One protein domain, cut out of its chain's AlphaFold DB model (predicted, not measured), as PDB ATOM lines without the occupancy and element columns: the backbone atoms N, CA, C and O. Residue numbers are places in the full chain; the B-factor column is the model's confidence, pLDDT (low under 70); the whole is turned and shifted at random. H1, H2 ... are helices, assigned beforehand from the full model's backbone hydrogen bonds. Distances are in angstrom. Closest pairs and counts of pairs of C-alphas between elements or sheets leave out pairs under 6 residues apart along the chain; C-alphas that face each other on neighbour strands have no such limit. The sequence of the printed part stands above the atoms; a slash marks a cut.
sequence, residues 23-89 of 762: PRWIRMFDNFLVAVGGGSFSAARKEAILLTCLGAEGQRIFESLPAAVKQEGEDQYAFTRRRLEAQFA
ATOM      1  N   PRO A  23       9.167  18.933 -11.232       86.81
ATOM      2  CA  PRO A  23       8.231  20.059 -11.357       86.81
ATOM      3  C   PRO A  23       8.721  21.368 -10.715       86.81
ATOM      4  O   PRO A  23       8.222  22.446 -11.035       86.81
ATOM      5  N   ARG A  24       9.693  21.296  -9.795       86.75
ATOM      6  CA  ARG A  24      10.346  22.469  -9.198       86.75
ATOM      7  C   ARG A  24      11.541  22.914 -10.039       86.75
ATOM      8  O   ARG A  24      11.675  24.107 -10.296       86.75
ATOM      9  N   TRP A  25      12.358  21.967 -10.507       90.50
ATOM     10  CA  TRP A  25      13.516  22.258 -11.356       90.50
ATOM     11  C   TRP A  25      13.106  22.872 -12.703       90.50
ATOM     12  O   TRP A  25      13.637  23.915 -13.077       90.50
ATOM     13  N   ILE A  26      12.097  22.317 -13.386       90.12
ATOM     14  CA  ILE A  26      11.648  22.841 -14.687       90.12
ATOM     15  C   ILE A  26      11.091  24.270 -14.577       90.12
ATOM     16  O   ILE A  26      11.307  25.080 -15.470       90.12
ATOM     17  N   ARG A  27      10.475  24.637 -13.442       89.75
ATOM     18  CA  ARG A  27      10.041  26.021 -13.166       89.75
ATOM     19  C   ARG A  27      11.216  26.968 -12.906       89.75
ATOM     20  O   ARG A  27      11.150  28.131 -13.293       89.75
ATOM     21  N   MET A  28      12.296  26.494 -12.281       89.50
ATOM     22  CA  MET A  28      13.540  27.267 -12.158       89.50
ATOM     23  C   MET A  28      14.206  27.464 -13.528       89.50
ATOM     24  O   MET A  28      14.712  28.547 -13.809       89.50
ATOM     25  N   PHE A  29      14.147  26.452 -14.397       91.12
ATOM     26  CA  PHE A  29      14.630  26.527 -15.773       91.12
ATOM     27  C   PHE A  29      13.789  27.466 -16.659       91.12
ATOM     28  O   PHE A  29      14.359  28.308 -17.348       91.12
ATOM     29  N   ASP A  30      12.454  27.399 -16.601       90.25
ATOM     30  CA  ASP A  30      11.566  28.331 -17.315       90.25
ATOM     31  C   ASP A  30      11.832  29.789 -16.877       90.25
ATOM     32  O   ASP A  30      11.978  30.675 -17.722       90.25
ATOM     33  N   ASN A  31      11.997  30.038 -15.570       90.06
ATOM     34  CA  ASN A  31      12.380  31.356 -15.046       90.06
ATOM     35  C   ASN A  31      13.755  31.820 -15.567       90.06
ATOM     36  O   ASN A  31      13.918  32.991 -15.912       90.06
ATOM     37  N   PHE A  32      14.738  30.918 -15.651       90.06
ATOM     38  CA  PHE A  32      16.055  31.207 -16.225       90.06
ATOM     39  C   PHE A  32      15.966  31.537 -17.724       90.06
ATOM     40  O   PHE A  32      16.550  32.529 -18.156       90.06
ATOM     41  N   LEU A  33      15.182  30.789 -18.513       90.19
ATOM     42  CA  LEU A  33      14.938  31.129 -19.918       90.19
ATOM     43  C   LEU A  33      14.323  32.524 -20.067       90.19
ATOM     44  O   LEU A  33      14.747  33.270 -20.948       90.19
ATOM     45  N   VAL A  34      13.369  32.908 -19.212       89.44
ATOM     46  CA  VAL A  34      12.805  34.270 -19.213       89.44
ATOM     47  C   VAL A  34      13.884  35.312 -18.890       89.44
ATOM     48  O   VAL A  34      14.027  36.278 -19.639       89.44
ATOM     49  N   ALA A  35      14.694  35.096 -17.847       86.12
ATOM     50  CA  ALA A  35      15.763  36.013 -17.438       86.12
ATOM     51  C   ALA A  35      16.859  36.209 -18.507       86.12
ATOM     52  O   ALA A  35      17.420  37.295 -18.625       86.12
ATOM     53  N   VAL A  36      17.134  35.188 -19.326       87.88
ATOM     54  CA  VAL A  36      18.103  35.233 -20.441       87.88
ATOM     55  C   VAL A  36      17.506  35.876 -21.714       87.88
ATOM     56  O   VAL A  36      18.160  35.949 -22.753       87.88
ATOM     57  N   GLY A  37      16.262  36.369 -21.670       85.94
ATOM     58  CA  GLY A  37      15.580  36.953 -22.833       85.94
ATOM     59  C   GLY A  37      15.053  35.905 -23.821       85.94
ATOM     60  O   GLY A  37      14.827  36.202 -24.998       85.94
ATOM     61  N   GLY A  38      14.836  34.673 -23.350       81.38
ATOM     62  CA  GLY A  38      14.499  33.493 -24.146       81.38
ATOM     63  C   GLY A  38      13.193  33.575 -24.935       81.38
ATOM     64  O   GLY A  38      12.995  32.769 -25.842       81.38
ATOM     65  N   GLY A  39      12.339  34.576 -24.695       83.31
ATOM     66  CA  GLY A  39      11.236  34.912 -25.607       83.31
ATOM     67  C   GLY A  39      11.713  35.130 -27.052       83.31
ATOM     68  O   GLY A  39      11.048  34.694 -27.984       83.31
ATOM     69  N   SER A  40      12.917  35.691 -27.227       86.12
ATOM     70  CA  SER A  40      13.560  35.928 -28.530       86.12
ATOM     71  C   SER A  40      14.225  34.695 -29.169       86.12
ATOM     72  O   SER A  40      14.717  34.776 -30.294       86.12
ATOM     73  N   PHE A  41      14.300  33.552 -28.475       88.69
ATOM     74  CA  PHE A  41      15.073  32.394 -28.940       88.69
ATOM     75  C   PHE A  41      14.230  31.412 -29.761       88.69
ATOM     76  O   PHE A  41      13.086  31.104 -29.414       88.69
ATOM     77  N   SER A  42      14.830  30.851 -30.813       89.88
ATOM     78  CA  SER A  42      14.241  29.760 -31.598       89.88
ATOM     79  C   SER A  42      14.025  28.498 -30.751       89.88
ATOM     80  O   SER A  42      14.723  28.272 -29.758       89.88
ATOM     81  N   ALA A  43      13.081  27.645 -31.160       88.00
ATOM     82  CA  ALA A  43      12.774  26.393 -30.464       88.00
ATOM     83  C   ALA A  43      14.012  25.487 -30.301       88.00
ATOM     84  O   ALA A  43      14.263  24.988 -29.208       88.00
ATOM     85  N   ALA A  44      14.846  25.365 -31.342       88.69
ATOM     86  CA  ALA A  44      16.105  24.616 -31.284       88.69
ATOM     87  C   ALA A  44      17.125  25.218 -30.291       88.69
ATOM     88  O   ALA A  44      17.809  24.481 -29.587       88.69
ATOM     89  N   ARG A  45      17.205  26.554 -30.161       89.50
ATOM     90  CA  ARG A  45      18.075  27.195 -29.155       89.50
ATOM     91  C   ARG A  45      17.557  26.965 -27.731       89.50
ATOM     92  O   ARG A  45      18.360  26.721 -26.837       89.50
ATOM     93  N   LYS A  46      16.237  27.011 -27.520       90.31
ATOM     94  CA  LYS A  46      15.599  26.684 -26.229       90.31
ATOM     95  C   LYS A  46      15.848  25.226 -25.833       90.31
ATOM     96  O   LYS A  46      16.203  24.965 -24.688       90.31
ATOM     97  N   GLU A  47      15.728  24.296 -26.781       90.31
ATOM     98  CA  GLU A  47      16.043  22.877 -26.586       90.31
ATOM     99  C   GLU A  47      17.521  22.648 -26.245       90.31
ATOM    100  O   GLU A  47      17.812  21.989 -25.251       90.31
ATOM    101  N   ALA A  48      18.456  23.227 -27.005       88.69
ATOM    102  CA  ALA A  48      19.887  23.083 -26.734       88.69
ATOM    103  C   ALA A  48      20.259  23.591 -25.327       88.69
ATOM    104  O   ALA A  48      21.036  22.949 -24.617       88.69
ATOM    105  N   ILE A  49      19.661  24.705 -24.887       90.19
ATOM    106  CA  ILE A  49      19.833  25.236 -23.526       90.19
ATOM    107  C   ILE A  49      19.207  24.293 -22.482       90.19
ATOM    108  O   ILE A  49      19.845  24.022 -21.467       90.19
ATOM    109  N   LEU A  50      18.016  23.732 -22.736       90.81
ATOM    110  CA  LEU A  50      17.368  22.753 -21.851       90.81
ATOM    111  C   LEU A  50      18.218  21.493 -21.672       90.81
ATOM    112  O   LEU A  50      18.506  21.120 -20.539       90.81
ATOM    113  N   LEU A  51      18.667  20.875 -22.766       89.50
ATOM    114  CA  LEU A  51      19.515  19.683 -22.724       89.50
ATOM    115  C   LEU A  51      20.866  19.976 -22.056       89.50
ATOM    116  O   LEU A  51      21.342  19.161 -21.268       89.50
ATOM    117  N   THR A  52      21.458  21.155 -22.279       90.00
ATOM    118  CA  THR A  52      22.686  21.579 -21.578       90.00
ATOM    119  C   THR A  52      22.462  21.685 -20.065       90.00
ATOM    120  O   THR A  52      23.230  21.120 -19.289       90.00
ATOM    121  N   CYS A  53      21.385  22.347 -19.631       89.81
ATOM    122  CA  CYS A  53      21.030  22.469 -18.214       89.81
ATOM    123  C   CYS A  53      20.567  21.143 -17.581       89.81
ATOM    124  O   CYS A  53      20.635  20.994 -16.365       89.81
ATOM    125  N   LEU A  54      20.122  20.164 -18.368       88.62
ATOM    126  CA  LEU A  54      19.713  18.851 -17.867       88.62
ATOM    127  C   LEU A  54      20.900  18.037 -17.306       88.62
ATOM    128  O   LEU A  54      20.709  17.218 -16.409       88.62
ATOM    129  N   GLY A  55      22.122  18.302 -17.783       89.06
ATOM    130  CA  GLY A  55      23.343  17.582 -17.409       89.06
ATOM    131  C   GLY A  55      23.590  16.316 -18.242       89.06
ATOM    132  O   GLY A  55      22.695  15.814 -18.922       89.06
ATOM    133  N   ALA A  56      24.825  15.806 -18.209       87.25
ATOM    134  CA  ALA A  56      25.286  14.739 -19.106       87.25
ATOM    135  C   ALA A  56      24.513  13.417 -18.942       87.25
ATOM    136  O   ALA A  56      24.214  12.743 -19.927       87.25
ATOM    137  N   GLU A  57      24.133  13.060 -17.712       86.31
ATOM    138  CA  GLU A  57      23.301  11.876 -17.467       86.31
ATOM    139  C   GLU A  57      21.867  12.087 -17.971       86.31
ATOM    140  O   GLU A  57      21.275  11.190 -18.568       86.31
ATOM    141  N   GLY A  58      21.324  13.293 -17.803       86.56
ATOM    142  CA  GLY A  58      20.016  13.649 -18.342       86.56
ATOM    143  C   GLY A  58      19.958  13.607 -19.874       86.56
ATOM    144  O   GLY A  58      18.972  13.126 -20.431       86.56
ATOM    145  N   GLN A  59      21.021  14.052 -20.554       88.69
ATOM    146  CA  GLN A  59      21.165  13.938 -22.014       88.69
ATOM    147  C   GLN A  59      21.183  12.468 -22.455       88.69
ATOM    148  O   GLN A  59      20.379  12.080 -23.301       88.69
ATOM    149  N   ARG A  60      22.001  11.628 -21.802       88.75
ATOM    150  CA  ARG A  60      22.042  10.175 -22.043       88.75
ATOM    151  C   ARG A  60      20.665   9.522 -21.887       88.75
ATOM    152  O   ARG A  60      20.277   8.688 -22.703       88.75
ATOM    153  N   ILE A  61      19.907   9.913 -20.858       86.75
ATOM    154  CA  ILE A  61      18.535   9.434 -20.670       86.75
ATOM    155  C   ILE A  61      17.648   9.895 -21.833       86.75
ATOM    156  O   ILE A  61      16.980   9.050 -22.421       86.75
ATOM    157  N   PHE A  62      17.679  11.178 -22.216       87.38
ATOM    158  CA  PHE A  62      16.882  11.731 -23.323       87.38
ATOM    159  C   PHE A  62      17.126  11.033 -24.674       87.38
ATOM    160  O   PHE A  62      16.171  10.768 -25.415       87.38
ATOM    161  N   GLU A  63      18.385  10.710 -24.975       88.56
ATOM    162  CA  GLU A  63      18.795   9.946 -26.159       88.56
ATOM    163  C   GLU A  63      18.289   8.496 -26.115       88.56
ATOM    164  O   GLU A  63      17.859   7.963 -27.135       88.56
ATOM    165  N   SER A  64      18.267   7.875 -24.930       89.31
ATOM    166  CA  SER A  64      17.751   6.511 -24.738       89.31
ATOM    167  C   SER A  64      16.219   6.389 -24.795       89.31
ATOM    168  O   SER A  64      15.694   5.274 -24.831       89.31
ATOM    169  N   LEU A  65      15.482   7.507 -24.794       86.44
ATOM    170  CA  LEU A  65      14.018   7.482 -24.806       86.44
ATOM    171  C   LEU A  65      13.477   6.969 -26.151       86.44
ATOM    172  O   LEU A  65      13.967   7.387 -27.204       86.44
ATOM    173  N   PRO A  66      12.398   6.161 -26.154       83.25
ATOM    174  CA  PRO A  66      11.791   5.664 -27.384       83.25
ATOM    175  C   PRO A  66      11.347   6.809 -28.303       83.25
ATOM    176  O   PRO A  66      10.967   7.896 -27.846       83.25
ATOM    177  N   ALA A  67      11.392   6.561 -29.614       76.50
ATOM    178  CA  ALA A  67      10.952   7.517 -30.621       76.50
ATOM    179  C   ALA A  67       9.493   7.928 -30.361       76.50
ATOM    180  O   ALA A  67       8.603   7.086 -30.263       76.50
ATOM    181  N   ALA A  68       9.265   9.234 -30.225       78.81
ATOM    182  CA  ALA A  68       7.951   9.813 -29.979       78.81
ATOM    183  C   ALA A  68       7.525  10.645 -31.190       78.81
ATOM    184  O   ALA A  68       8.356  11.303 -31.817       78.81
ATOM    185  N   VAL A  69       6.231  10.646 -31.499       81.19
ATOM    186  CA  VAL A  69       5.674  11.470 -32.577       81.19
ATOM    187  C   VAL A  69       5.446  12.895 -32.053       81.19
ATOM    188  O   VAL A  69       4.903  13.084 -30.955       81.19
ATOM    189  N   LYS A  70       5.893  13.896 -32.824       80.56
ATOM    190  CA  LYS A  70       5.554  15.310 -32.601       80.56
ATOM    191  C   LYS A  70       4.060  15.503 -32.845       80.56
ATOM    192  O   LYS A  70       3.541  14.989 -33.831       80.56
ATOM    193  N   GLN A  71       3.374  16.215 -31.961       81.75
ATOM    194  CA  GLN A  71       1.979  16.589 -32.195       81.75
ATOM    195  C   GLN A  71       1.897  17.653 -33.303       81.75
ATOM    196  O   GLN A  71       2.868  18.362 -33.578       81.75
ATOM    197  N   GLU A  72       0.753  17.751 -33.978       74.69
ATOM    198  CA  GLU A  72       0.567  18.741 -35.043       74.69
ATOM    199  C   GLU A  72       0.670  20.163 -34.467       74.69
ATOM    200  O   GLU A  72       0.028  20.493 -33.472       74.69
ATOM    201  N   GLY A  73       1.537  20.991 -35.059       79.25
ATOM    202  CA  GLY A  73       1.867  22.324 -34.536       79.25
ATOM    203  C   GLY A  73       2.803  22.347 -33.316       79.25
ATOM    204  O   GLY A  73       3.056  23.423 -32.778       79.25
ATOM    205  N   GLU A  74       3.339  21.206 -32.866       83.62
ATOM    206  CA  GLU A  74       4.204  21.150 -31.683       83.62
ATOM    207  C   GLU A  74       5.643  21.610 -31.966       83.62
ATOM    208  O   GLU A  74       6.409  20.985 -32.708       83.62
ATOM    209  N   ASP A  75       6.031  22.689 -31.289       86.44
ATOM    210  CA  ASP A  75       7.381  23.244 -31.303       86.44
ATOM    211  C   ASP A  75       8.431  22.225 -30.817       86.44
ATOM    212  O   ASP A  75       8.206  21.472 -29.869       86.44
ATOM    213  N   GLN A  76       9.638  22.253 -31.389       86.06
ATOM    214  CA  GLN A  76      10.726  21.328 -31.019       86.06
ATOM    215  C   GLN A  76      11.084  21.380 -29.518       86.06
ATOM    216  O   GLN A  76      11.324  20.345 -28.902       86.06
ATOM    217  N   TYR A  77      11.015  22.568 -28.906       87.69
ATOM    218  CA  TYR A  77      11.162  22.739 -27.457       87.69
ATOM    219  C   TYR A  77      10.017  22.088 -26.663       87.69
ATOM    220  O   TYR A  77      10.272  21.429 -25.656       87.69
ATOM    221  N   ALA A  78       8.768  22.245 -27.114       87.44
ATOM    222  CA  ALA A  78       7.592  21.684 -26.450       87.44
ATOM    223  C   ALA A  78       7.604  20.147 -26.499       87.44
ATOM    224  O   ALA A  78       7.437  19.503 -25.465       87.44
ATOM    225  N   PHE A  79       7.937  19.575 -27.658       89.50
ATOM    226  CA  PHE A  79       8.138  18.139 -27.849       89.50
ATOM    227  C   PHE A  79       9.185  17.559 -26.892       89.50
ATOM    228  O   PHE A  79       8.926  16.577 -26.190       89.50
ATOM    229  N   THR A  80      10.361  18.182 -26.815       88.75
ATOM    230  CA  THR A  80      11.442  17.702 -25.945       88.75
ATOM    231  C   THR A  80      11.112  17.894 -24.466       88.75
ATOM    232  O   THR A  80      11.313  16.960 -23.687       88.75
ATOM    233  N   ARG A  81      10.477  19.010 -24.078       89.44
ATOM    234  CA  ARG A  81       9.896  19.185 -22.735       89.44
ATOM    235  C   ARG A  81       8.908  18.062 -22.404       89.44
ATOM    236  O   ARG A  81       9.064  17.430 -21.365       89.44
ATOM    237  N   ARG A  82       7.949  17.762 -23.290       88.81
ATOM    238  CA  ARG A  82       6.926  16.716 -23.106       88.81
ATOM    239  C   ARG A  82       7.541  15.322 -22.946       88.81
ATOM    240  O   ARG A  82       7.100  14.568 -22.081       88.81
ATOM    241  N   ARG A  83       8.579  14.981 -23.725       89.00
ATOM    242  CA  ARG A  83       9.321  13.709 -23.576       89.00
ATOM    243  C   ARG A  83      10.028  13.607 -22.224       89.00
ATOM    244  O   ARG A  83       9.953  12.557 -21.595       89.00
ATOM    245  N   LEU A  84      10.697  14.674 -21.787       88.94
ATOM    246  CA  LEU A  84      11.407  14.724 -20.504       88.94
ATOM    247  C   LEU A  84      10.430  14.670 -19.321       88.94
ATOM    248  O   LEU A  84      10.626  13.907 -18.377       88.94
ATOM    249  N   GLU A  85       9.334  15.420 -19.400       88.56
ATOM    250  CA  GLU A  85       8.291  15.475 -18.377       88.56
ATOM    251  C   GLU A  85       7.579  14.126 -18.211       88.56
ATOM    252  O   GLU A  85       7.398  13.675 -17.085       88.56
ATOM    253  N   ALA A  86       7.303  13.399 -19.299       85.06
ATOM    254  CA  ALA A  86       6.744  12.044 -19.242       85.06
ATOM    255  C   ALA A  86       7.661  10.987 -18.578       85.06
ATOM    256  O   ALA A  86       7.202   9.876 -18.306       85.06
ATOM    257  N   GLN A  87       8.938  11.304 -18.335       84.81
ATOM    258  CA  GLN A  87       9.933  10.403 -17.733       84.81
ATOM    259  C   GLN A  87      10.340  10.839 -16.322       84.81
ATOM    260  O   GLN A  87      10.505   9.998 -15.441       84.81
ATOM    261  N   PHE A  88      10.488  12.149 -16.101       83.00
ATOM    262  CA  PHE A  88      10.961  12.719 -14.839       83.00
ATOM    263  C   PHE A  88       9.846  13.266 -13.937       83.00
ATOM    264  O   PHE A  88      10.098  13.509 -12.754       83.00
ATOM    265  N   ALA A  89       8.614  13.435 -14.430       74.56
ATOM    266  CA  ALA A  89       7.486  13.701 -13.545       74.56
ATOM    267  C   ALA A  89       7.249  12.487 -12.626       74.56
ATOM    268  O   ALA A  89       7.172  11.350 -13.105       74.56
TER     269      ALA A  89
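What this domain is: This is residues 23 to 89 of the 762 residues of the protein "Protein sickie" of Amphibalanus amphitrite (UniProt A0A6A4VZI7). What shape do these residues make? Four short helices gather in a cluster: H2 and H4 are side by side and run the same way, H1 meets H2 at a steep angle, and H3 turns a corner at the end of H2. A long link, residues 65 to 75, goes from the end of H3 round to the beginning of H4. What is it made of, and how large is it? The printed part has 67 residues, with four named helices in the order H1, H2, H3, H4 and no named strand, and the class is all helix. It is compact, with a radius of gyration of the C-alphas of 11.8 A and spans of 32 by 28 by 19 A.

Where its parts are: Where does the first helix run? H1, residues 23 to 35, begins with C-alpha 23 at (8.231, 20.059, -11.357) and is 18.7 A long from first to last C-alpha. Which helices come next? H2, residues 43 to 54, begins with C-alpha 43 at (12.774, 26.393, -30.464) and is 16.2 A long. H3, residues 56 to 64, is 12.5 A long. Where is the last helix? H4, residues 76 to 88, is 18.3 A long and ends with C-alpha 88 at (10.961, 12.719, -14.839).

How they stand to each other: How does H1 stand to the others? H2 is the hub, touching the three other helices; H1 only just touches it, with residues 29 to 33 alone and 3 pairs of C-alphas within 8 A, the closest being those of Phe 29 and Leu 50, 7.7 A apart. They run opposite ways at a steep tilt of 52 degrees. H1 and H3 are apart, while H1 and H4 are near each other. How does H3 stand? H2 and H3 touch only at the corner, and only just, with 3 pairs within 8 A; their closest C-alphas, of Leu 51 and Gln 59, are 6.0 A apart. H3 and H4 are close but not clearly touching, about perpendicular at 81 degrees, with the C-alphas of Phe 62 and Leu 84 closest at 6.8 A. Where does H4 touch H2? Residues 76 to 80 of H4 touch residues 43 to 47 of H2, with the C-alphas of Glu 47 and Tyr 77 closest at 5.0 A; the helices run the same way at a shallow tilt of 29 degrees. What do the backbones show? In H2 and H3 every O i to N i+4 pair is within hydrogen-bond range; in H1 and H4 it is 8 of 9 each.

The domain as a whole: How far does it reach? The two C-alphas farthest apart, those of Ala 35 and Pro 66, are 32.2 A apart, while the first and last printed, of Pro 23 and Ala 89, are 6.8 A apart. Is it whole, and how sure is the model? The printed part has no cut; the link from H1 to H2 is short, that from H2 to H3 tight, and that from H3 to H4 long. The mean pLDDT of the printed part is 86.9, and no printed residue is under 70.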